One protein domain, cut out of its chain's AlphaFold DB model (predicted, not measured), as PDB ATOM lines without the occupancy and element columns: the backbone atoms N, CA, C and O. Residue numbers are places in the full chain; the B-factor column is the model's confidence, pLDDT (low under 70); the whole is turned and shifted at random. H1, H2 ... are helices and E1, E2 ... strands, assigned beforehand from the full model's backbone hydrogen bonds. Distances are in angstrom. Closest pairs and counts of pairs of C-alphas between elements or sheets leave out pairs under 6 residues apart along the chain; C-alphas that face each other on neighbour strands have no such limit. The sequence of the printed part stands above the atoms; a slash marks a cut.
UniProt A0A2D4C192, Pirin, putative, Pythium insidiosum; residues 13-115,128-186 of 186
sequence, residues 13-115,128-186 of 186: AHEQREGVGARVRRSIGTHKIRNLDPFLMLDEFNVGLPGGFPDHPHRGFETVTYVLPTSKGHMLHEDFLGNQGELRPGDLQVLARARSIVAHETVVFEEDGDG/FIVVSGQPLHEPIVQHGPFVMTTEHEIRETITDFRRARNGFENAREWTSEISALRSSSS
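Overview. This is residues 13 to 115 and 128 to 186 of the 186 residues of the protein "Pirin, putative" of Pythium insidiosum (UniProt A0A2D4C192). Little regular structure: a loop-rich body with sheet E1-E2-E3 on one side, pairs E4-E7 and E5-E6 on another, and H1 packed on hairpin E8-E9. 162 residues are printed, 55 in named elements, nine strands then three helices, class mixed, sheets antiparallel. It is compact, radius of gyration of the C-alphas 17.3 A, spans 56 by 43 by 35 A.

Along the chain. E1 is residues 15-18, from (293.547, 304.668, 327.860), E2 22-26, E3 43-46, E4 63-66, E5 75-78, E6 84-87, E7 92-95, E8 141-143, E9 146-148. H1, 151-162, is 16.7 A long, H2 is 169-172, H3 177-180, ending at (267.247, 299.393, 323.751).

Arrangement. E1 E2 E3 form a meander, antiparallel neighbours in turn; N 16-O 24 and N 25-O 44 are 2.8 A apart. H1 and E9 are closest at C-alphas 154 and 148, 6.2 A. In H1 every O i to N i+4 pair is within hydrogen-bond range.

Size, cuts and confidence. The printed part has one cut, between residues 115 and 128, and the C-alphas of these two residues are 16.1 A apart across it. E2-E3 and E3-E4 links are long. pLDDT is under 70 at 97-113 and 180-186.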
ATOM      1  N   ALA A  13     298.123 310.670 326.447       90.81
ATOM      2  CA  ALA A  13     296.773 310.320 326.863       90.81
ATOM      3  C   ALA A  13     296.691 308.805 327.110       90.81
ATOM      4  O   ALA A  13     296.848 307.984 326.197       90.81
ATOM      5  N   HIS A  14     296.485 308.432 328.372       86.88
ATOM      6  CA  HIS A  14     296.353 307.037 328.769       86.88
ATOM      7  C   HIS A  14     294.928 306.546 328.548       86.88
ATOM      8  O   HIS A  14     293.958 307.286 328.698       86.88
ATOM      9  N   GLU A  15     294.823 305.277 328.185       95.19
ATOM     10  CA  GLU A  15     293.547 304.668 327.860       95.19
ATOM     11  C   GLU A  15     292.765 304.275 329.123       95.19
ATOM     12  O   GLU A  15     293.311 303.656 330.037       95.19
ATOM     13  N   GLN A  16     291.474 304.593 329.147       95.06
ATOM     14  CA  GLN A  16     290.538 304.287 330.226       95.06
ATOM     15  C   GLN A  16     289.200 303.779 329.669       95.06
ATOM     16  O   GLN A  16     288.916 303.894 328.477       95.06
ATOM     17  N   ARG A  17     288.385 303.162 330.530       96.94
ATOM     18  CA  ARG A  17     287.036 302.701 330.175       96.94
ATOM     19  C   ARG A  17     286.031 303.820 330.415       96.94
ATOM     20  O   ARG A  17     286.106 304.474 331.449       96.94
ATOM     21  N   GLU A  18     285.080 303.966 329.504       94.38
ATOM     22  CA  GLU A  18     283.937 304.875 329.627       94.38
ATOM     23  C   GLU A  18     282.678 304.207 329.071       94.38
ATOM     24  O   GLU A  18     282.758 303.206 328.349       94.38
ATOM     25  N   GLY A  19     281.514 304.759 329.419       92.75
ATOM     26  CA  GLY A  19     280.223 304.251 328.960       92.75
ATOM     27  C   GLY A  19     280.096 302.743 329.182       92.75
ATOM     28  O   GLY A  19     280.350 302.225 330.270       92.75
ATOM     29  N   VAL A  20     279.723 302.020 328.128       93.12
ATOM     30  CA  VAL A  20     279.635 300.560 328.151       93.12
ATOM     31  C   VAL A  20     280.471 299.993 327.013       93.12
ATOM     32  O   VAL A  20     280.131 300.156 325.849       93.12
ATOM     33  N   GLY A  21     281.565 299.308 327.343       93.12
ATOM     34  CA  GLY A  21     282.437 298.668 326.352       93.12
ATOM     35  C   GLY A  21     283.297 299.627 325.518       93.12
ATOM     36  O   GLY A  21     284.089 299.146 324.713       93.12
ATOM     37  N   ALA A  22     283.194 300.944 325.724       94.88
ATOM     38  CA  ALA A  22     284.045 301.923 325.062       94.88
ATOM     39  C   ALA A  22     285.400 302.050 325.776       94.88
ATOM     40  O   ALA A  22     285.516 301.891 327.000       94.88
ATOM     41  N   ARG A  23     286.437 302.355 324.997       96.44
ATOM     42  CA  ARG A  23     287.737 302.784 325.519       96.44
ATOM     43  C   ARG A  23     288.048 304.169 324.977       96.44
ATOM     44  O   ARG A  23     287.817 304.429 323.799       96.44
ATOM     45  N   VAL A  24     288.567 305.035 325.838       95.75
ATOM     46  CA  VAL A  24     288.931 306.410 325.488       95.75
ATOM     47  C   VAL A  24     290.359 306.706 325.918       95.75
ATOM     48  O   VAL A  24     290.813 306.208 326.948       95.75
ATOM     49  N   ARG A  25     291.065 307.540 325.162       96.38
ATOM     50  CA  ARG A  25     292.322 308.176 325.554       96.38
ATOM     51  C   ARG A  25     292.023 309.637 325.863       96.38
ATOM     52  O   ARG A  25     291.837 310.437 324.948       96.38
ATOM     53  N   ARG A  26     291.983 309.972 327.156       94.88
ATOM     54  CA  ARG A  26     291.664 311.329 327.620       94.88
ATOM     55  C   ARG A  26     292.916 312.187 327.727       94.88
ATOM     56  O   ARG A  26     293.851 311.829 328.448       94.88
ATOM     57  N   SER A  27     292.923 313.330 327.045       92.62
ATOM     58  CA  SER A  27     293.983 314.339 327.168       92.62
ATOM     59  C   SER A  27     293.566 315.458 328.134       92.62
ATOM     60  O   SER A  27     294.046 315.502 329.273       92.62
ATOM     61  N   ILE A  28     292.635 316.319 327.716       94.94
ATOM     62  CA  ILE A  28     291.997 317.358 328.542       94.94
ATOM     63  C   ILE A  28     290.914 316.704 329.413       94.94
ATOM     64  O   ILE A  28     290.206 315.809 328.954       94.94
ATOM     65  N   GLY A  29     290.784 317.128 330.671       92.69
ATOM     66  CA  GLY A  29     289.867 316.534 331.655       92.69
ATOM     67  C   GLY A  29     290.539 315.526 332.598       92.69
ATOM     68  O   GLY A  29     289.865 314.785 333.315       92.69
ATOM     69  N   THR A  30     291.874 315.465 332.598       90.31
ATOM     70  CA  THR A  30     292.671 314.604 333.488       90.31
ATOM     71  C   THR A  30     293.230 315.388 334.677       90.31
ATOM     72  O   THR A  30     293.139 316.608 334.757       90.31
ATOM     73  N   HIS A  31     293.897 314.711 335.615       90.50
ATOM     74  CA  HIS A  31     294.622 315.397 336.692       90.50
ATOM     75  C   HIS A  31     295.809 316.239 336.190       90.50
ATOM     76  O   HIS A  31     296.243 317.136 336.907       90.50
ATOM     77  N   LYS A  32     296.338 315.946 334.989       86.50
ATOM     78  CA  LYS A  32     297.431 316.713 334.368       86.50
ATOM     79  C   LYS A  32     296.929 318.039 333.801       86.50
ATOM     80  O   LYS A  32     297.576 319.058 334.002       86.50
ATOM     81  N   ILE A  33     295.781 318.009 333.126       90.19
ATOM     82  CA  ILE A  33     295.072 319.184 332.610       90.19
ATOM     83  C   ILE A  33     293.589 318.966 332.885       90.19
ATOM     84  O   ILE A  33     292.926 318.221 332.161       90.19
ATOM     85  N   ARG A  34     293.078 319.581 333.959       91.94
ATOM     86  CA  ARG A  34     291.672 319.420 334.374       91.94
ATOM     87  C   ARG A  34     290.704 320.070 333.394       91.94
ATOM     88  O   ARG A  34     289.611 319.564 333.207       91.94
ATOM     89  N   ASN A  35     291.127 321.173 332.796       93.94
ATOM     90  CA  ASN A  35     290.486 321.897 331.711       93.94
ATOM     91  C   ASN A  35     291.562 322.775 331.052       93.94
ATOM     92  O   ASN A  35     292.641 322.976 331.619       93.94
ATOM     93  N   LEU A  36     291.272 323.251 329.851       93.19
ATOM     94  CA  LEU A  36     292.072 324.208 329.103       93.19
ATOM     95  C   LEU A  36     291.093 325.203 328.483       93.19
ATOM     96  O   LEU A  36     290.682 324.998 327.350       93.19
ATOM     97  N   ASP A  37     290.655 326.196 329.264       94.56
ATOM     98  CA  ASP A  37     289.614 327.175 328.897       94.56
ATOM     99  C   ASP A  37     289.734 327.616 327.419       94.56
ATOM    100  O   ASP A  37     290.788 328.140 327.043       94.56
ATOM    101  N   PRO A  38     288.718 327.359 326.563       94.75
ATOM    102  CA  PRO A  38     287.335 326.933 326.868       94.75
ATOM    103  C   PRO A  38     287.065 325.413 326.852       94.75
ATOM    104  O   PRO A  38     285.926 324.967 326.989       94.75
ATOM    105  N   PHE A  39     288.087 324.581 326.675       96.06
ATOM    106  CA  PHE A  39     287.959 323.131 326.539       96.06
ATOM    107  C   PHE A  39     287.884 322.419 327.894       96.06
ATOM    108  O   PHE A  39     288.800 322.478 328.717       96.06
ATOM    109  N   LEU A  40     286.805 321.667 328.107       96.19
ATOM    110  CA  LEU A  40     286.565 320.925 329.350       96.19
ATOM    111  C   LEU A  40     287.120 319.495 329.304       96.19
ATOM    112  O   LEU A  40     287.597 318.975 330.310       96.19
ATOM    113  N   MET A  41     287.056 318.851 328.138       95.81
ATOM    114  CA  MET A  41     287.443 317.456 327.941       95.81
ATOM    115  C   MET A  41     287.812 317.207 326.478       95.81
ATOM    116  O   MET A  41     287.230 317.820 325.586       95.81
ATOM    117  N   LEU A  42     288.758 316.296 326.237       96.25
ATOM    118  CA  LEU A  42     289.074 315.800 324.899       96.25
ATOM    119  C   LEU A  42     289.420 314.310 324.967       96.25
ATOM    120  O   LEU A  42     290.447 313.933 325.540       96.25
ATOM    121  N   ASP A  43     288.562 313.502 324.346       96.75
ATOM    122  CA  ASP A  43     288.673 312.048 324.267       96.75
ATOM    123  C   ASP A  43     288.822 311.604 322.807       96.75
ATOM    124  O   ASP A  43     287.979 311.904 321.964       96.75
ATOM    125  N   GLU A  44     289.863 310.824 322.521       96.44
ATOM    126  CA  GLU A  44     289.879 309.919 321.367       96.44
ATOM    127  C   GLU A  44     289.253 308.601 321.823       96.44
ATOM    128  O   GLU A  44     289.702 308.031 322.818       96.44
ATOM    129  N   PHE A  45     288.233 308.091 321.136       95.12
ATOM    130  CA  PHE A  45     287.556 306.871 321.567       95.12
ATOM    131  C   PHE A  45     287.491 305.804 320.480       95.12
ATOM    132  O   PHE A  45     287.410 306.081 319.287       95.12
ATOM    133  N   ASN A  46     287.477 304.550 320.928       93.88
ATOM    134  CA  ASN A  46     287.152 303.391 320.116       93.88
ATOM    135  C   ASN A  46     286.025 302.613 320.797       93.88
ATOM    136  O   ASN A  46     286.091 302.288 321.989       93.88
ATOM    137  N   VAL A  47     284.981 302.321 320.032       93.44
ATOM    138  CA  VAL A  47     283.830 301.565 320.501       93.44
ATOM    139  C   VAL A  47     283.249 300.754 319.350       93.44
ATOM    140  O   VAL A  47     283.252 301.186 318.200       93.44
ATOM    141  N   GLY A  48     282.765 299.558 319.665       90.56
ATOM    142  CA  GLY A  48     282.045 298.694 318.738       90.56
ATOM    143  C   GLY A  48     280.828 298.092 319.423       90.56
ATOM    144  O   GLY A  48     280.749 298.075 320.653       90.56
ATOM    145  N   LEU A  49     279.879 297.592 318.634       87.56
ATOM    146  CA  LEU A  49     278.679 296.941 319.159       87.56
ATOM    147  C   LEU A  49     279.039 295.701 320.007       87.56
ATOM    148  O   LEU A  49     279.996 294.996 319.678       87.56
ATOM    149  N   PRO A  50     278.292 295.411 321.089       90.12
ATOM    150  CA  PRO A  50     277.111 296.131 321.577       90.12
ATOM    151  C   PRO A  50     277.454 297.296 322.531       90.12
ATOM    152  O   PRO A  50     276.626 297.675 323.357       90.12
ATOM    153  N   GLY A  51     278.678 297.831 322.503       89.56
ATOM    154  CA  GLY A  51     279.118 298.962 323.323       89.56
ATOM    155  C   GLY A  51     278.625 300.329 322.832       89.56
ATOM    156  O   GLY A  51     278.031 300.439 321.763       89.56
ATOM    157  N   GLY A  52     278.852 301.372 323.632       90.75
ATOM    158  CA  GLY A  52     278.451 302.749 323.331       90.75
ATOM    159  C   GLY A  52     278.431 303.657 324.560       90.75
ATOM    160  O   GLY A  52     278.820 303.257 325.664       90.75
ATOM    161  N   PHE A  53     277.911 304.866 324.363       93.19
ATOM    162  CA  PHE A  53     277.613 305.838 325.412       93.19
ATOM    163  C   PHE A  53     276.082 305.913 325.569       93.19
ATOM    164  O   PHE A  53     275.449 306.669 324.837       93.19
ATOM    165  N   PRO A  54     275.469 305.074 326.433       91.31
ATOM    166  CA  PRO A  54     274.010 305.023 326.594       91.31
ATOM    167  C   PRO A  54     273.458 306.330 327.162       91.31
ATOM    168  O   PRO A  54     274.234 307.181 327.580       91.31
ATOM    169  N   ASP A  55     272.135 306.452 327.238       92.06
ATOM    170  CA  ASP A  55     271.400 307.631 327.710       92.06
ATOM    171  C   ASP A  55     272.061 308.310 328.920       92.06
ATOM    172  O   ASP A  55     272.179 307.742 330.009       92.06
ATOM    173  N   HIS A  56     272.507 309.548 328.718       91.69
ATOM    174  CA  HIS A  56     273.139 310.367 329.743       91.69
ATOM    175  C   HIS A  56     272.843 311.852 329.486       91.69
ATOM    176  O   HIS A  56     272.717 312.267 328.333       91.69
ATOM    177  N   PRO A  57     272.689 312.670 330.540       92.38
ATOM    178  CA  PRO A  57     272.396 314.087 330.372       92.38
ATOM    179  C   PRO A  57     273.678 314.887 330.113       92.38
ATOM    180  O   PRO A  57     274.763 314.410 330.417       92.38
ATOM    181  N   HIS A  58     273.521 316.133 329.653       93.19
ATOM    182  CA  HIS A  58     274.532 317.198 329.705       93.19
ATOM    183  C   HIS A  58     273.850 318.546 329.971       93.19
ATOM    184  O   HIS A  58     272.693 318.746 329.584       93.19
ATOM    185  N   ARG A  59     274.536 319.490 330.627       93.38
ATOM    186  CA  ARG A  59     274.079 320.889 330.738       93.38
ATOM    187  C   ARG A  59     275.259 321.841 330.942       93.38
ATOM    188  O   ARG A  59     276.122 321.562 331.769       93.38
ATOM    189  N   GLY A  60     275.206 322.983 330.251       92.81
ATOM    190  CA  GLY A  60     276.094 324.135 330.456       92.81
ATOM    191  C   GLY A  60     277.369 324.141 329.611       92.81
ATOM    192  O   GLY A  60     278.250 324.953 329.850       92.81
ATOM    193  N   PHE A  61     277.459 323.262 328.614       92.56
ATOM    194  CA  PHE A  61     278.541 323.236 327.631       92.56
ATOM    195  C   PHE A  61     278.073 322.566 326.334       92.56
ATOM    196  O   PHE A  61     276.951 322.055 326.256       92.56
ATOM    197  N   GLU A  62     278.942 322.578 325.329       93.00
ATOM    198  CA  GLU A  62     278.723 321.960 324.024       93.00
ATOM    199  C   GLU A  62     279.571 320.696 323.882       93.00
ATOM    200  O   GLU A  62     280.687 320.617 324.400       93.00
ATOM    201  N   THR A  63     279.056 319.712 323.148       91.25
ATOM    202  CA  THR A  63     279.856 318.548 322.746       91.25
ATOM    203  C   THR A  63     280.062 318.568 321.242       91.25
ATOM    204  O   THR A  63     279.124 318.775 320.473       91.25
ATOM    205  N   VAL A  64     281.311 318.369 320.827       94.31
ATOM    206  CA  VAL A  64     281.701 318.279 319.422       94.31
ATOM    207  C   VAL A  64     282.235 316.880 319.180       94.31
ATOM    208  O   VAL A  64     283.171 316.444 319.847       94.31
ATOM    209  N   THR A  65     281.630 316.179 318.232       93.50
ATOM    210  CA  THR A  65     282.004 314.818 317.858       93.50
ATOM    211  C   THR A  65     282.450 314.808 316.408       93.50
ATOM    212  O   THR A  65     281.691 315.204 315.527       93.50
ATOM    213  N   TYR A  66     283.665 314.323 316.165       95.00
ATOM    214  CA  TYR A  66     284.215 314.121 314.830       95.00
ATOM    215  C   TYR A  66     284.543 312.641 314.635       95.00
ATOM    216  O   TYR A  66     285.297 312.068 315.425       95.00
ATOM    217  N   VAL A  67     283.976 312.013 313.604       94.12
ATOM    218  CA  VAL A  67     284.300 310.622 313.265       94.12
ATOM    219  C   VAL A  67     285.471 310.637 312.297       94.12
ATOM    220  O   VAL A  67     285.348 311.147 311.185       94.12
ATOM    221  N   LEU A  68     286.610 310.067 312.699       93.12
ATOM    222  CA  LEU A  68     287.813 310.076 311.864       93.12
ATOM    223  C   LEU A  68     287.522 309.465 310.481       93.12
ATOM    224  O   LEU A  68     286.852 308.427 310.431       93.12
ATOM    225  N   PRO A  69     288.054 310.019 309.375       92.69
ATOM    226  CA  PRO A  69     287.851 309.475 308.027       92.69
ATOM    227  C   PRO A  69     288.322 308.022 307.877       92.69
ATOM    228  O   PRO A  69     287.831 307.282 307.030       92.69
ATOM    229  N   THR A  70     289.266 307.604 308.719       91.31
ATOM    230  CA  THR A  70     289.826 306.247 308.780       91.31
ATOM    231  C   THR A  70     288.980 305.274 309.613       91.31
ATOM    232  O   THR A  70     289.291 304.080 309.682       91.31
ATOM    233  N   SER A  71     287.897 305.749 310.237       93.69
ATOM    234  CA  SER A  71     286.980 304.918 311.019       93.69
ATOM    235  C   SER A  71     286.290 303.882 310.133       93.69
ATOM    236  O   SER A  71     285.813 304.178 309.043       93.69
ATOM    237  N   LYS A  72     286.196 302.641 310.621       93.00
ATOM    238  CA  LYS A  72     285.523 301.541 309.901       93.00
ATOM    239  C   LYS A  72     284.006 301.508 310.107       93.00
ATOM    240  O   LYS A  72     283.317 300.774 309.407       93.00
ATOM    241  N   GLY A  73     283.510 302.232 311.106       92.06
ATOM    242  CA  GLY A  73     282.106 302.267 311.499       92.06
ATOM    243  C   GLY A  73     281.538 303.680 311.467       92.06
ATOM    244  O   GLY A  73     282.239 304.639 311.159       92.06
ATOM    245  N   HIS A  74     280.261 303.777 311.807       92.62
ATOM    246  CA  HIS A  74     279.527 305.024 311.992       92.62
ATOM    247  C   HIS A  74     278.965 305.062 313.415       92.62
ATOM    248  O   HIS A  74     278.936 304.042 314.111       92.62
ATOM    249  N   MET A  75     278.518 306.234 313.845       93.06
ATOM    250  CA  MET A  75     277.862 306.412 315.132       93.06
ATOM    251  C   MET A  75     276.424 306.840 314.952       93.06
ATOM    252  O   MET A  75     276.128 307.688 314.119       93.06
ATOM    253  N   LEU A  76     275.549 306.281 315.775       92.44
ATOM    254  CA  LEU A  76     274.175 306.734 315.886       92.44
ATOM    255  C   LEU A  76     274.047 307.621 317.124       92.44
ATOM    256  O   LEU A  76     274.632 307.330 318.169       92.44
ATOM    257  N   HIS A  77     273.274 308.688 316.996       92.19
ATOM    258  CA  HIS A  77     272.918 309.599 318.069       92.19
ATOM    259  C   HIS A  77     271.399 309.747 318.112       92.19
ATOM    260  O   HIS A  77     270.766 309.904 317.070       92.19
ATOM    261  N   GLU A  78     270.837 309.734 319.316       90.38
ATOM    262  CA  GLU A  78     269.439 310.052 319.588       90.38
ATOM    263  C   GLU A  78     269.380 310.896 320.864       90.38
ATOM    264  O   GLU A  78     270.114 310.624 321.820       90.38
ATOM    265  N   ASP A  79     268.506 311.900 320.889       88.31
ATOM    266  CA  ASP A  79     268.219 312.676 322.087       88.31
ATOM    267  C   ASP A  79     266.735 312.643 322.488       88.31
ATOM    268  O   ASP A  79     265.824 312.340 321.721       88.31
ATOM    269  N   PHE A  80     266.496 313.010 323.742       83.25
ATOM    270  CA  PHE A  80     265.182 313.138 324.372       83.25
ATOM    271  C   PHE A  80     264.284 314.272 323.824       83.25
ATOM    272  O   PHE A  80     263.167 314.466 324.319       83.25
ATOM    273  N   LEU A  81     264.755 315.043 322.837       83.06
ATOM    274  CA  LEU A  81     263.944 315.986 322.057       83.06
ATOM    275  C   LEU A  81     263.484 315.372 320.723       83.06
ATOM    276  O   LEU A  81     262.752 316.025 319.978       83.06
ATOM    277  N   GLY A  82     263.869 314.122 320.445       84.19
ATOM    278  CA  GLY A  82     263.539 313.395 319.225       84.19
ATOM    279  C   GLY A  82     264.520 313.640 318.079       84.19
ATOM    280  O   GLY A  82     264.247 313.207 316.960       84.19
ATOM    281  N   ASN A  83     265.647 314.322 318.317       85.75
ATOM    282  CA  ASN A  83     266.674 314.458 317.292       85.75
ATOM    283  C   ASN A  83     267.419 313.134 317.145       85.75
ATOM    284  O   ASN A  83     267.817 312.518 318.131       85.75
ATOM    285  N   GLN A  84     267.642 312.727 315.900       88.44
ATOM    286  CA  GLN A  84     268.406 311.539 315.544       88.44
ATOM    287  C   GLN A  84     269.458 311.897 314.495       88.44
ATOM    288  O   GLN A  84     269.243 312.780 313.663       88.44
ATOM    289  N   GLY A  85     270.595 311.208 314.522       86.19
ATOM    290  CA  GLY A  85     271.666 311.397 313.550       86.19
ATOM    291  C   GLY A  85     272.529 310.154 313.381       86.19
ATOM    292  O   GLY A  85     272.745 309.401 314.326       86.19
ATOM    293  N   GLU A  86     273.041 309.962 312.169       92.88
ATOM    294  CA  GLU A  86     274.096 309.001 311.851       92.88
ATOM    295  C   GLU A  86     275.338 309.801 311.445       92.88
ATOM    296  O   GLU A  86     275.284 310.552 310.475       92.88
ATOM    297  N   LEU A  87     276.441 309.658 312.181       92.94
ATOM    298  CA  LEU A  87     277.739 310.221 311.820       92.94
ATOM    299  C   LEU A  87     278.590 309.140 311.161       92.94
ATOM    300  O   LEU A  87     278.972 308.156 311.802       92.94
ATOM    301  N   ARG A  88     278.929 309.342 309.896       95.81
ATOM    302  CA  ARG A  88     279.828 308.494 309.112       95.81
ATOM    303  C   ARG A  88     281.269 309.011 309.177       95.81
ATOM    304  O   ARG A  88     281.499 310.125 309.641       95.81
ATOM    305  N   PRO A  89     282.261 308.221 308.732       96.81
ATOM    306  CA  PRO A  89     283.645 308.683 308.662       96.81
ATOM    307  C   PRO A  89     283.777 310.016 307.915       96.81
ATOM    308  O   PRO A  89     283.362 310.128 306.763       96.81
ATOM    309  N   GLY A  90     284.368 311.009 308.578       92.94
ATOM    310  CA  GLY A  90     284.505 312.386 308.106       92.94
ATOM    311  C   GLY A  90     283.418 313.352 308.596       92.94
ATOM    312  O   GLY A  90     283.597 314.559 308.441       92.94
ATOM    313  N   ASP A  91     282.337 312.862 309.208       94.00
ATOM    314  CA  ASP A  91     281.241 313.709 309.681       94.00
ATOM    315  C   ASP A  91     281.565 314.389 311.021       94.00
ATOM    316  O   ASP A  91     282.269 313.851 311.885       94.00
ATOM    317  N   LEU A  92     280.992 315.581 311.195       92.50
ATOM    318  CA  LEU A  92     281.079 316.411 312.392       92.50
ATOM    319  C   LEU A  92     279.671 316.672 312.938       92.50
ATOM    320  O   LEU A  92     278.787 317.104 312.200       92.50
ATOM    321  N   GLN A  93     279.485 316.497 314.244       88.75
ATOM    322  CA  GLN A  93     278.280 316.913 314.959       88.75
ATOM    323  C   GLN A  93     278.645 317.871 316.090       88.75
ATOM    324  O   GLN A  93     279.549 317.596 316.879       88.75
ATOM    325  N   VAL A  94     277.896 318.968 316.194       88.56
ATOM    326  CA  VAL A  94     277.942 319.900 317.324       88.56
ATOM    327  C   VAL A  94     276.597 319.842 318.037       88.56
ATOM    328  O   VAL A  94     275.564 320.160 317.448       88.56
ATOM    329  N   LEU A  95     276.603 319.429 319.302       78.06
ATOM    330  CA  LEU A  95     275.427 319.428 320.164       78.06
ATOM    331  C   LEU A  95     275.516 320.627 321.108       78.06
ATOM    332  O   LEU A  95     276.218 320.593 322.122       78.06
ATOM    333  N   ALA A  96     274.784 321.681 320.753       72.31
ATOM    334  CA  ALA A  96     274.654 322.914 321.517       72.31
ATOM    335  C   ALA A  96     273.187 323.151 321.894       72.31
ATOM    336  O   ALA A  96     272.278 322.917 321.091       72.31
ATOM    337  N   ARG A  97     272.924 323.686 323.094       55.22
ATOM    338  CA  ARG A  97     271.596 324.236 323.400       55.22
ATOM    339  C   ARG A  97     271.428 325.571 322.678       55.22
ATOM    340  O   ARG A  97     271.855 326.603 323.171       55.22
ATOM    341  N   ALA A  98     270.763 325.510 321.525       34.38
ATOM    342  CA  ALA A  98     270.232 326.626 320.747       34.38
ATOM    343  C   ALA A  98     271.211 327.783 320.470       34.38
ATOM    344  O   ALA A  98     271.157 328.832 321.106       34.38
ATOM    345  N   ARG A  99     271.975 327.632 319.386       31.47
ATOM    346  CA  ARG A  99     272.016 328.561 318.242       31.47
ATOM    347  C   ARG A  99     272.620 327.805 317.059       31.47
ATOM    348  O   ARG A  99     273.638 327.145 317.207       31.47
ATOM    349  N   SER A 100     271.978 327.870 315.894       29.78
ATOM    350  CA  SER A 100     272.586 327.395 314.651       29.78
ATOM    351  C   SER A 100     273.826 328.242 314.376       29.78
ATOM    352  O   SER A 100     273.700 329.443 314.124       29.78
ATOM    353  N   ILE A 101     275.009 327.643 314.441       34.66
ATOM    354  CA  ILE A 101     276.240 328.301 314.014       34.66
ATOM    355  C   ILE A 101     276.341 328.068 312.508       34.66
ATOM    356  O   ILE A 101     276.421 326.930 312.049       34.66
ATOM    357  N   VAL A 102     276.263 329.144 311.727       29.56
ATOM    358  CA  VAL A 102     276.558 329.081 310.295       29.56
ATOM    359  C   VAL A 102     278.062 328.874 310.180       29.56
ATOM    360  O   VAL A 102     278.836 329.722 310.616       29.56
ATOM    361  N   ALA A 103     278.472 327.723 309.650       35.25
ATOM    362  CA  ALA A 103     279.870 327.463 309.351       35.25
ATOM    363  C   ALA A 103     280.337 328.490 308.320       35.25
ATOM    364  O   ALA A 103     279.780 328.526 307.232       35.25
ATOM    365  N   HIS A 104     281.283 329.344 308.704       29.08
ATOM    366  CA  HIS A 104     282.382 329.907 307.920       29.08
ATOM    367  C   HIS A 104     283.024 331.012 308.772       29.08
ATOM    368  O   HIS A 104     282.337 331.920 309.225       29.08
ATOM    369  N   GLU A 105     284.345 330.900 308.943       26.30
ATOM    370  CA  GLU A 105     285.273 331.781 309.677       26.30
ATOM    371  C   GLU A 105     285.513 331.460 311.164       26.30
ATOM    372  O   GLU A 105     284.618 331.547 311.999       26.30
ATOM    373  N   THR A 106     286.768 331.128 311.504       25.09
ATOM    374  CA  THR A 106     287.660 331.917 312.392       25.09
ATOM    375  C   THR A 106     289.017 331.207 312.539       25.09
ATOM    376  O   THR A 106     289.072 329.986 312.664       25.09
ATOM    377  N   VAL A 107     290.116 331.968 312.578       25.98
ATOM    378  CA  VAL A 107     291.394 331.533 313.169       25.98
ATOM    379  C   VAL A 107     291.863 332.629 314.119       25.98
ATOM    380  O   VAL A 107     292.019 333.758 313.665       25.98
ATOM    381  N   VAL A 108     292.151 332.303 315.385       28.62
ATOM    382  CA  VAL A 108     293.115 333.050 316.216       28.62
ATOM    383  C   VAL A 108     293.815 332.063 317.161       28.62
ATOM    384  O   VAL A 108     293.168 331.356 317.929       28.62
ATOM    385  N   PHE A 109     295.143 332.000 317.069       40.16
ATOM    386  CA  PHE A 109     296.014 331.248 317.978       40.16
ATOM    387  C   PHE A 109     296.339 332.111 319.236       40.16
ATOM    388  O   PHE A 109     296.140 333.315 319.159       40.16
ATOM    389  N   GLU A 110     296.839 331.561 320.363       42.09
ATOM    390  CA  GLU A 110     297.034 332.280 321.670       42.09
ATOM    391  C   GLU A 110     297.680 333.702 321.643       42.09
ATOM    392  O   GLU A 110     298.228 334.148 320.652       42.09
ATOM    393  N   GLU A 111     297.751 334.435 322.750       52.94
ATOM    394  CA  GLU A 111     298.099 335.875 322.713       52.94
ATOM    395  C   GLU A 111     299.460 336.275 322.087       52.94
ATOM    396  O   GLU A 111     299.520 337.328 321.453       52.94
ATOM    397  N   ASP A 112     300.536 335.480 322.214       60.94
ATOM    398  CA  ASP A 112     301.878 335.867 321.733       60.94
ATOM    399  C   ASP A 112     302.500 334.818 320.781       60.94
ATOM    400  O   ASP A 112     302.644 333.639 321.107       60.94
ATOM    401  N   GLY A 113     302.872 335.254 319.574       66.62
ATOM    402  CA  GLY A 113     303.354 334.403 318.476       66.62
ATOM    403  C   GLY A 113     302.394 334.403 317.286       66.62
ATOM    404  O   GLY A 113     301.184 334.538 317.438       66.62
ATOM    405  N   ASP A 114     302.924 334.243 316.081       78.75
ATOM    406  CA  ASP A 114     302.161 334.495 314.852       78.75
ATOM    407  C   ASP A 114     301.320 333.279 314.423       78.75
ATOM    408  O   ASP A 114     300.370 333.406 313.655       78.75
ATOM    409  N   GLY A 115     301.647 332.086 314.934       79.94
ATOM    410  CA  GLY A 115     300.938 330.847 314.624       79.94
ATOM    411  C   GLY A 115     301.694 329.596 315.063       79.94
ATOM    412  O   GLY A 115     302.696 329.667 315.780       79.94
ATOM    413  N   PHE A 128     296.839 314.674 312.715       85.56
ATOM    414  CA  PHE A 128     296.626 315.306 314.012       85.56
ATOM    415  C   PHE A 128     295.471 316.299 313.904       85.56
ATOM    416  O   PHE A 128     295.128 316.762 312.815       85.56
ATOM    417  N   ILE A 129     294.900 316.656 315.051       87.31
ATOM    418  CA  ILE A 129     293.935 317.749 315.159       87.31
ATOM    419  C   ILE A 129     294.593 318.950 315.830       87.31
ATOM    420  O   ILE A 129     295.424 318.804 316.727       87.31
ATOM    421  N   VAL A 130     294.197 320.144 315.403       89.00
ATOM    422  CA  VAL A 130     294.519 321.400 316.082       89.00
ATOM    423  C   VAL A 130     293.209 321.969 316.583       89.00
ATOM    424  O   VAL A 130     292.279 322.161 315.803       89.00
ATOM    425  N   VAL A 131     293.142 322.234 317.884       89.00
ATOM    426  CA  VAL A 131     291.993 322.882 318.512       89.00
ATOM    427  C   VAL A 131     292.449 324.188 319.150       89.00
ATOM    428  O   VAL A 131     293.491 324.244 319.800       89.00
ATOM    429  N   SER A 132     291.682 325.249 318.928       88.81
ATOM    430  CA  SER A 132     291.907 326.576 319.500       88.81
ATOM    431  C   SER A 132     290.559 327.219 319.790       88.81
ATOM    432  O   SER A 132     289.624 327.053 319.009       88.81
ATOM    433  N   GLY A 133     290.456 327.948 320.893       87.00
ATOM    434  CA  GLY A 133     289.236 328.635 321.292       87.00
ATOM    435  C   GLY A 133     289.579 329.863 322.118       87.00
ATOM    436  O   GLY A 133     290.634 329.907 322.747       87.00
ATOM    437  N   GLN A 134     288.703 330.863 322.087       87.56
ATOM    438  CA  GLN A 134     288.840 332.040 322.934       87.56
ATOM    439  C   GLN A 134     288.541 331.643 324.390       87.56
ATOM    440  O   GLN A 134     287.448 331.124 324.633       87.56
ATOM    441  N   PRO A 135     289.461 331.874 325.346       91.75
ATOM    442  CA  PRO A 135     289.178 331.651 326.758       91.75
ATOM    443  C   PRO A 135     287.981 332.489 327.212       91.75
ATOM    444  O   PRO A 135     287.860 333.663 326.850       91.75
ATOM    445  N   LEU A 136     287.096 331.888 328.002       93.69
ATOM    446  CA  LEU A 136     285.909 332.560 328.529       93.69
ATOM    447  C   LEU A 136     286.237 333.393 329.769       93.69
ATOM    448  O   LEU A 136     285.557 334.379 330.037       93.69
ATOM    449  N   HIS A 137     287.286 333.022 330.512       94.56
ATOM    450  CA  HIS A 137     287.660 333.649 331.783       94.56
ATOM    451  C   HIS A 137     286.538 333.627 332.833       94.56
ATOM    452  O   HIS A 137     286.455 334.496 333.704       94.56
ATOM    453  N   GLU A 138     285.696 332.597 332.779       96.12
ATOM    454  CA  GLU A 138     284.617 332.363 333.731       96.12
ATOM    455  C   GLU A 138     284.986 331.235 334.707       96.12
ATOM    456  O   GLU A 138     285.759 330.333 334.367       96.12
ATOM    457  N   PRO A 139     284.456 331.246 335.944       97.19
ATOM    458  CA  PRO A 139     284.627 330.119 336.848       97.19
ATOM    459  C   PRO A 139     284.054 328.831 336.245       97.19
ATOM    460  O   PRO A 139     282.957 328.830 335.697       97.19
ATOM    461  N   ILE A 140     284.769 327.716 336.412       96.81
ATOM    462  CA  ILE A 140     284.318 326.389 335.979       96.81
ATOM    463  C   ILE A 140     284.027 325.547 337.220       96.81
ATOM    464  O   ILE A 140     284.943 325.163 337.954       96.81
ATOM    465  N   VAL A 141     282.755 325.220 337.436       97.56
ATOM    466  CA  VAL A 141     282.303 324.269 338.457       97.56
ATOM    467  C   VAL A 141     281.706 323.059 337.749       97.56
ATOM    468  O   VAL A 141     280.676 323.163 337.088       97.56
ATOM    469  N   GLN A 142     282.354 321.900 337.883       96.62
ATOM    470  CA  GLN A 142     281.963 320.667 337.197       96.62
ATOM    471  C   GLN A 142     281.542 319.578 338.186       96.62
ATOM    472  O   GLN A 142     282.276 319.240 339.114       96.62
ATOM    473  N   HIS A 143     280.389 318.961 337.927       96.00
ATOM    474  CA  HIS A 143     279.913 317.774 338.629       96.00
ATOM    475  C   HIS A 143     279.399 316.733 337.629       96.00
ATOM    476  O   HIS A 143     278.231 316.740 337.237       96.00
ATOM    477  N   GLY A 144     280.288 315.826 337.214       92.81
ATOM    478  CA  GLY A 144     279.986 314.819 336.197       92.81
ATOM    479  C   GLY A 144     279.568 315.474 334.869       92.81
ATOM    480  O   GLY A 144     280.365 316.241 334.325       92.81
ATOM    481  N   PRO A 145     278.349 315.210 334.358       93.69
ATOM    482  CA  PRO A 145     277.854 315.752 333.087       93.69
ATOM    483  C   PRO A 145     277.342 317.202 333.157       93.69
ATOM    484  O   PRO A 145     276.737 317.704 332.209       93.69
ATOM    485  N   PHE A 146     277.499 317.878 334.293       96.94
ATOM    486  CA  PHE A 146     277.021 319.245 334.478       96.94
ATOM    487  C   PHE A 146     278.200 320.174 334.723       96.94
ATOM    488  O   PHE A 146     279.007 319.918 335.620       96.94
ATOM    489  N   VAL A 147     278.277 321.250 333.943       96.56
ATOM    490  CA  VAL A 147     279.275 322.310 334.106       96.56
ATOM    491  C   VAL A 147     278.551 323.643 334.177       96.56
ATOM    492  O   VAL A 147     277.688 323.917 333.354       96.56
ATOM    493  N   MET A 148     278.847 324.425 335.209       97.25
ATOM    494  CA  MET A 148     278.233 325.721 335.495       97.25
ATOM    495  C   MET A 148     279.294 326.685 336.025       97.25
ATOM    496  O   MET A 148     280.450 326.298 336.206       97.25
ATOM    497  N   THR A 149     278.893 327.915 336.342       97.81
ATOM    498  CA  THR A 149     279.801 328.920 336.909       97.81
ATOM    499  C   THR A 149     279.803 328.926 338.439       97.81
ATOM    500  O   THR A 149     280.751 329.402 339.063       97.81
ATOM    501  N   THR A 150     278.779 328.349 339.083       98.19
ATOM    502  CA  THR A 150     278.684 328.294 340.549       98.19
ATOM    503  C   THR A 150     278.245 326.932 341.100       98.19
ATOM    504  O   THR A 150     277.490 326.174 340.493       98.19
ATOM    505  N   GLU A 151     278.647 326.649 342.342       98.06
ATOM    506  CA  GLU A 151     278.169 325.491 343.117       98.06
ATOM    507  C   GLU A 151     276.647 325.503 343.336       98.06
ATOM    508  O   GLU A 151     276.020 324.455 343.500       98.06
ATOM    509  N   HIS A 152     276.035 326.690 343.375       98.25
ATOM    510  CA  HIS A 152     274.586 326.817 343.499       98.25
ATOM    511  C   HIS A 152     273.884 326.305 342.237       98.25
ATOM    512  O   HIS A 152     273.043 325.412 342.344       98.25
ATOM    513  N   GLU A 153     274.308 326.770 341.061       97.81
ATOM    514  CA  GLU A 153     273.774 326.340 339.762       97.81
ATOM    515  C   GLU A 153     273.942 324.833 339.530       97.81
ATOM    516  O   GLU A 153     273.055 324.180 338.972       97.81
ATOM    517  N   ILE A 154     275.044 324.238 340.005       98.00
ATOM    518  CA  ILE A 154     275.223 322.780 339.981       98.00
ATOM    519  C   ILE A 154     274.161 322.077 340.827       98.00
ATOM    520  O   ILE A 154     273.521 321.132 340.356       98.00
ATOM    521  N   ARG A 155     273.928 322.525 342.068       98.06
ATOM    522  CA  ARG A 155     272.902 321.924 342.940       98.06
ATOM    523  C   ARG A 155     271.500 322.069 342.352       98.06
ATOM    524  O   ARG A 155     270.700 321.131 342.441       98.06
ATOM    525  N   GLU A 156     271.205 323.212 341.741       98.00
ATOM    526  CA  GLU A 156     269.946 323.438 341.031       98.00
ATOM    527  C   GLU A 156     269.812 322.503 339.826       98.00
ATOM    528  O   GLU A 156     268.808 321.807 339.710       98.00
ATOM    529  N   THR A 157     270.855 322.371 339.007       96.06
ATOM    530  CA  THR A 157     270.865 321.489 337.830       96.06
ATOM    531  C   THR A 157     270.669 320.020 338.192       96.06
ATOM    532  O   THR A 157     269.875 319.324 337.557       96.06
ATOM    533  N   ILE A 158     271.323 319.543 339.254       95.88
ATOM    534  CA  ILE A 158     271.108 318.184 339.770       95.88
ATOM    535  C   ILE A 158     269.654 318.010 340.233       95.88
ATOM    536  O   ILE A 158     269.043 316.965 339.993       95.88
ATOM    537  N   THR A 159     269.085 319.022 340.895       97.00
ATOM    538  CA  THR A 159     267.681 319.003 341.329       97.00
ATOM    539  C   THR A 159     266.733 318.967 340.134       97.00
ATOM    540  O   THR A 159     265.765 318.210 340.150       97.00
ATOM    541  N   ASP A 160     267.022 319.742 339.094       95.44
ATOM    542  CA  ASP A 160     266.238 319.816 337.868       95.44
ATOM    543  C   ASP A 160     266.235 318.496 337.105       95.44
ATOM    544  O   ASP A 160     265.168 318.028 336.711       95.44
ATOM    545  N   PHE A 161     267.398 317.852 336.972       92.88
ATOM    546  CA  PHE A 161     267.506 316.533 336.353       92.88
ATOM    547  C   PHE A 161     266.707 315.487 337.139       92.88
ATOM    548  O   PHE A 161     265.857 314.797 336.583       92.88
ATOM    549  N   ARG A 162     266.891 315.427 338.466       93.25
ATOM    550  CA  ARG A 162     266.174 314.471 339.334       93.25
ATOM    551  C   ARG A 162     264.657 314.669 339.336       93.25
ATOM    552  O   ARG A 162     263.918 313.710 339.555       93.25
ATOM    553  N   ARG A 163     264.197 315.909 339.155       94.62
ATOM    554  CA  ARG A 163     262.775 316.274 339.146       94.62
ATOM    555  C   ARG A 163     262.180 316.388 337.742       94.62
ATOM    556  O   ARG A 163     261.006 316.725 337.662       94.62
ATOM    557  N   ALA A 164     262.953 316.106 336.689       93.12
ATOM    558  CA  ALA A 164     262.555 316.258 335.289       93.12
ATOM    559  C   ALA A 164     261.897 317.620 334.997       93.12
ATOM    560  O   ALA A 164     260.723 317.706 334.652       93.12
ATOM    561  N   ARG A 165     262.640 318.710 335.202       92.25
ATOM    562  CA  ARG A 165     262.148 320.082 334.979       92.25
ATOM    563  C   ARG A 165     263.231 320.994 334.413       92.25
ATOM    564  O   ARG A 165     264.412 320.645 334.442       92.25
ATOM    565  N   ASN A 166     262.833 322.182 333.964       88.81
ATOM    566  CA  ASN A 166     263.714 323.238 333.461       88.81
ATOM    567  C   ASN A 166     264.611 322.750 332.311       88.81
ATOM    568  O   ASN A 166     265.825 322.968 332.301       88.81
ATOM    569  N   GLY A 167     264.027 322.039 331.351       85.81
ATOM    570  CA  GLY A 167     264.725 321.440 330.217       85.81
ATOM    571  C   GLY A 167     265.123 319.973 330.412       85.81
ATOM    572  O   GLY A 167     265.922 319.483 329.624       85.81
ATOM    573  N   PHE A 168     264.643 319.284 331.449       90.62
ATOM    574  CA  PHE A 168     264.784 317.828 331.615       90.62
ATOM    575  C   PHE A 168     263.427 317.111 331.684       90.62
ATOM    576  O   PHE A 168     263.350 315.994 332.182       90.62
ATOM    577  N   GLU A 169     262.356 317.741 331.204       89.31
ATOM    578  CA  GLU A 169     260.970 317.263 331.310       89.31
ATOM    579  C   GLU A 169     260.806 315.841 330.762       89.31
ATOM    580  O   GLU A 169     260.173 315.003 331.400       89.31
ATOM    581  N   ASN A 170     261.471 315.533 329.646       85.44
ATOM    582  CA  ASN A 170     261.376 314.219 329.007       85.44
ATOM    583  C   ASN A 170     262.347 313.178 329.598       85.44
ATOM    584  O   ASN A 170     262.254 312.002 329.269       85.44
ATOM    585  N   ALA A 171     263.271 313.562 330.487       82.12
ATOM    586  CA  ALA A 171     264.374 312.689 330.913       82.12
ATOM    587  C   ALA A 171     263.942 311.477 331.763       82.12
ATOM    588  O   ALA A 171     264.728 310.556 331.955       82.12
ATOM    589  N   ARG A 172     262.724 311.487 332.322       79.38
ATOM    590  CA  ARG A 172     262.229 310.426 333.216       79.38
ATOM    591  C   ARG A 172     261.644 309.218 332.496       79.38
ATOM    592  O   ARG A 172     261.747 308.112 333.015       79.38
ATOM    593  N   GLU A 173     260.980 309.457 331.375       82.38
ATOM    594  CA  GLU A 173     260.212 308.439 330.646       82.38
ATOM    595  C   GLU A 173     260.838 308.115 329.289       82.38
ATOM    596  O   GLU A 173     260.439 307.154 328.638       82.38
ATOM    597  N   TRP A 174     261.828 308.903 328.871       87.50
ATOM    598  CA  TRP A 174     262.549 308.664 327.637       87.50
ATOM    599  C   TRP A 174     263.614 307.580 327.814       87.50
ATOM    600  O   TRP A 174     264.304 307.500 328.832       87.50
ATOM    601  N   THR A 175     263.742 306.740 326.799       86.38
ATOM    602  CA  THR A 175     264.827 305.774 326.638       86.38
ATOM    603  C   THR A 175     265.124 305.699 325.153       86.38
ATOM    604  O   THR A 175     264.183 305.560 324.370       86.38
ATOM    605  N   SER A 176     266.394 305.789 324.759       86.31
ATOM    606  CA  SER A 176     266.734 305.707 323.336       86.31
ATOM    607  C   SER A 176     266.467 304.315 322.770       86.31
ATOM    608  O   SER A 176     266.749 303.284 323.400       86.31
ATOM    609  N   GLU A 177     265.984 304.275 321.530       85.38
ATOM    610  CA  GLU A 177     265.806 303.028 320.787       85.38
ATOM    611  C   GLU A 177     267.167 302.368 320.530       85.38
ATOM    612  O   GLU A 177     267.310 301.150 320.654       85.38
ATOM    613  N   ILE A 178     268.199 303.180 320.271       82.88
ATOM    614  CA  ILE A 178     269.578 302.715 320.055       82.88
ATOM    615  C   ILE A 178     270.106 301.992 321.297       82.88
ATOM    616  O   ILE A 178     270.737 300.939 321.174       82.88
ATOM    617  N   SER A 179     269.837 302.511 322.502       73.44
ATOM    618  CA  SER A 179     270.234 301.830 323.738       73.44
ATOM    619  C   SER A 179     269.408 300.570 323.993       73.44
ATOM    620  O   SER A 179     269.953 299.592 324.509       73.44
ATOM    621  N   ALA A 180     268.131 300.550 323.601       66.25
ATOM    622  CA  ALA A 180     267.247 299.393 323.751       66.25
ATOM    623  C   ALA A 180     267.588 298.234 322.792       66.25
ATOM    624  O   ALA A 180     267.509 297.073 323.189       66.25
ATOM    625  N   LEU A 181     268.067 298.509 321.572       59.81
ATOM    626  CA  LEU A 181     268.541 297.480 320.626       59.81
ATOM    627  C   LEU A 181     269.698 296.624 321.185       59.81
ATOM    628  O   LEU A 181     269.989 295.537 320.685       59.81
ATOM    629  N   ARG A 182     270.346 297.091 322.257       58.47
ATOM    630  CA  ARG A 182     271.462 296.415 322.930       58.47
ATOM    631  C   ARG A 182     271.007 295.275 323.845       58.47
ATOM    632  O   ARG A 182     271.808 294.386 324.116       58.47
ATOM    633  N   SER A 183     269.756 295.282 324.320       48.94
ATOM    634  CA  SER A 183     269.230 294.277 325.260       48.94
ATOM    635  C   SER A 183     268.523 293.096 324.585       48.94
ATOM    636  O   SER A 183     268.311 292.074 325.230       48.94
ATOM    637  N   SER A 184     268.205 293.190 323.290       43.78
ATOM    638  CA  SER A 184     267.525 292.137 322.516       43.78
ATOM    639  C   SER A 184     268.469 291.183 321.769       43.78
ATOM    640  O   SER A 184     268.004 290.246 321.126       43.78
ATOM    641  N   SER A 185     269.784 291.407 321.858       42.16
ATOM    642  CA  SER A 185     270.822 290.610 321.177       42.16
ATOM    643  C   SER A 185     271.556 289.626 322.108       42.16
ATOM    644  O   SER A 185     272.662 289.196 321.786       42.16
ATOM    645  N   SER A 186     270.984 289.323 323.282       39.47
ATOM    646  CA  SER A 186     271.509 288.341 324.254       39.47
ATOM    647  C   SER A 186     270.782 287.006 324.163       39.47
ATOM    648  O   SER A 186     269.541 287.033 324.029       39.47
TER     649      SER A 186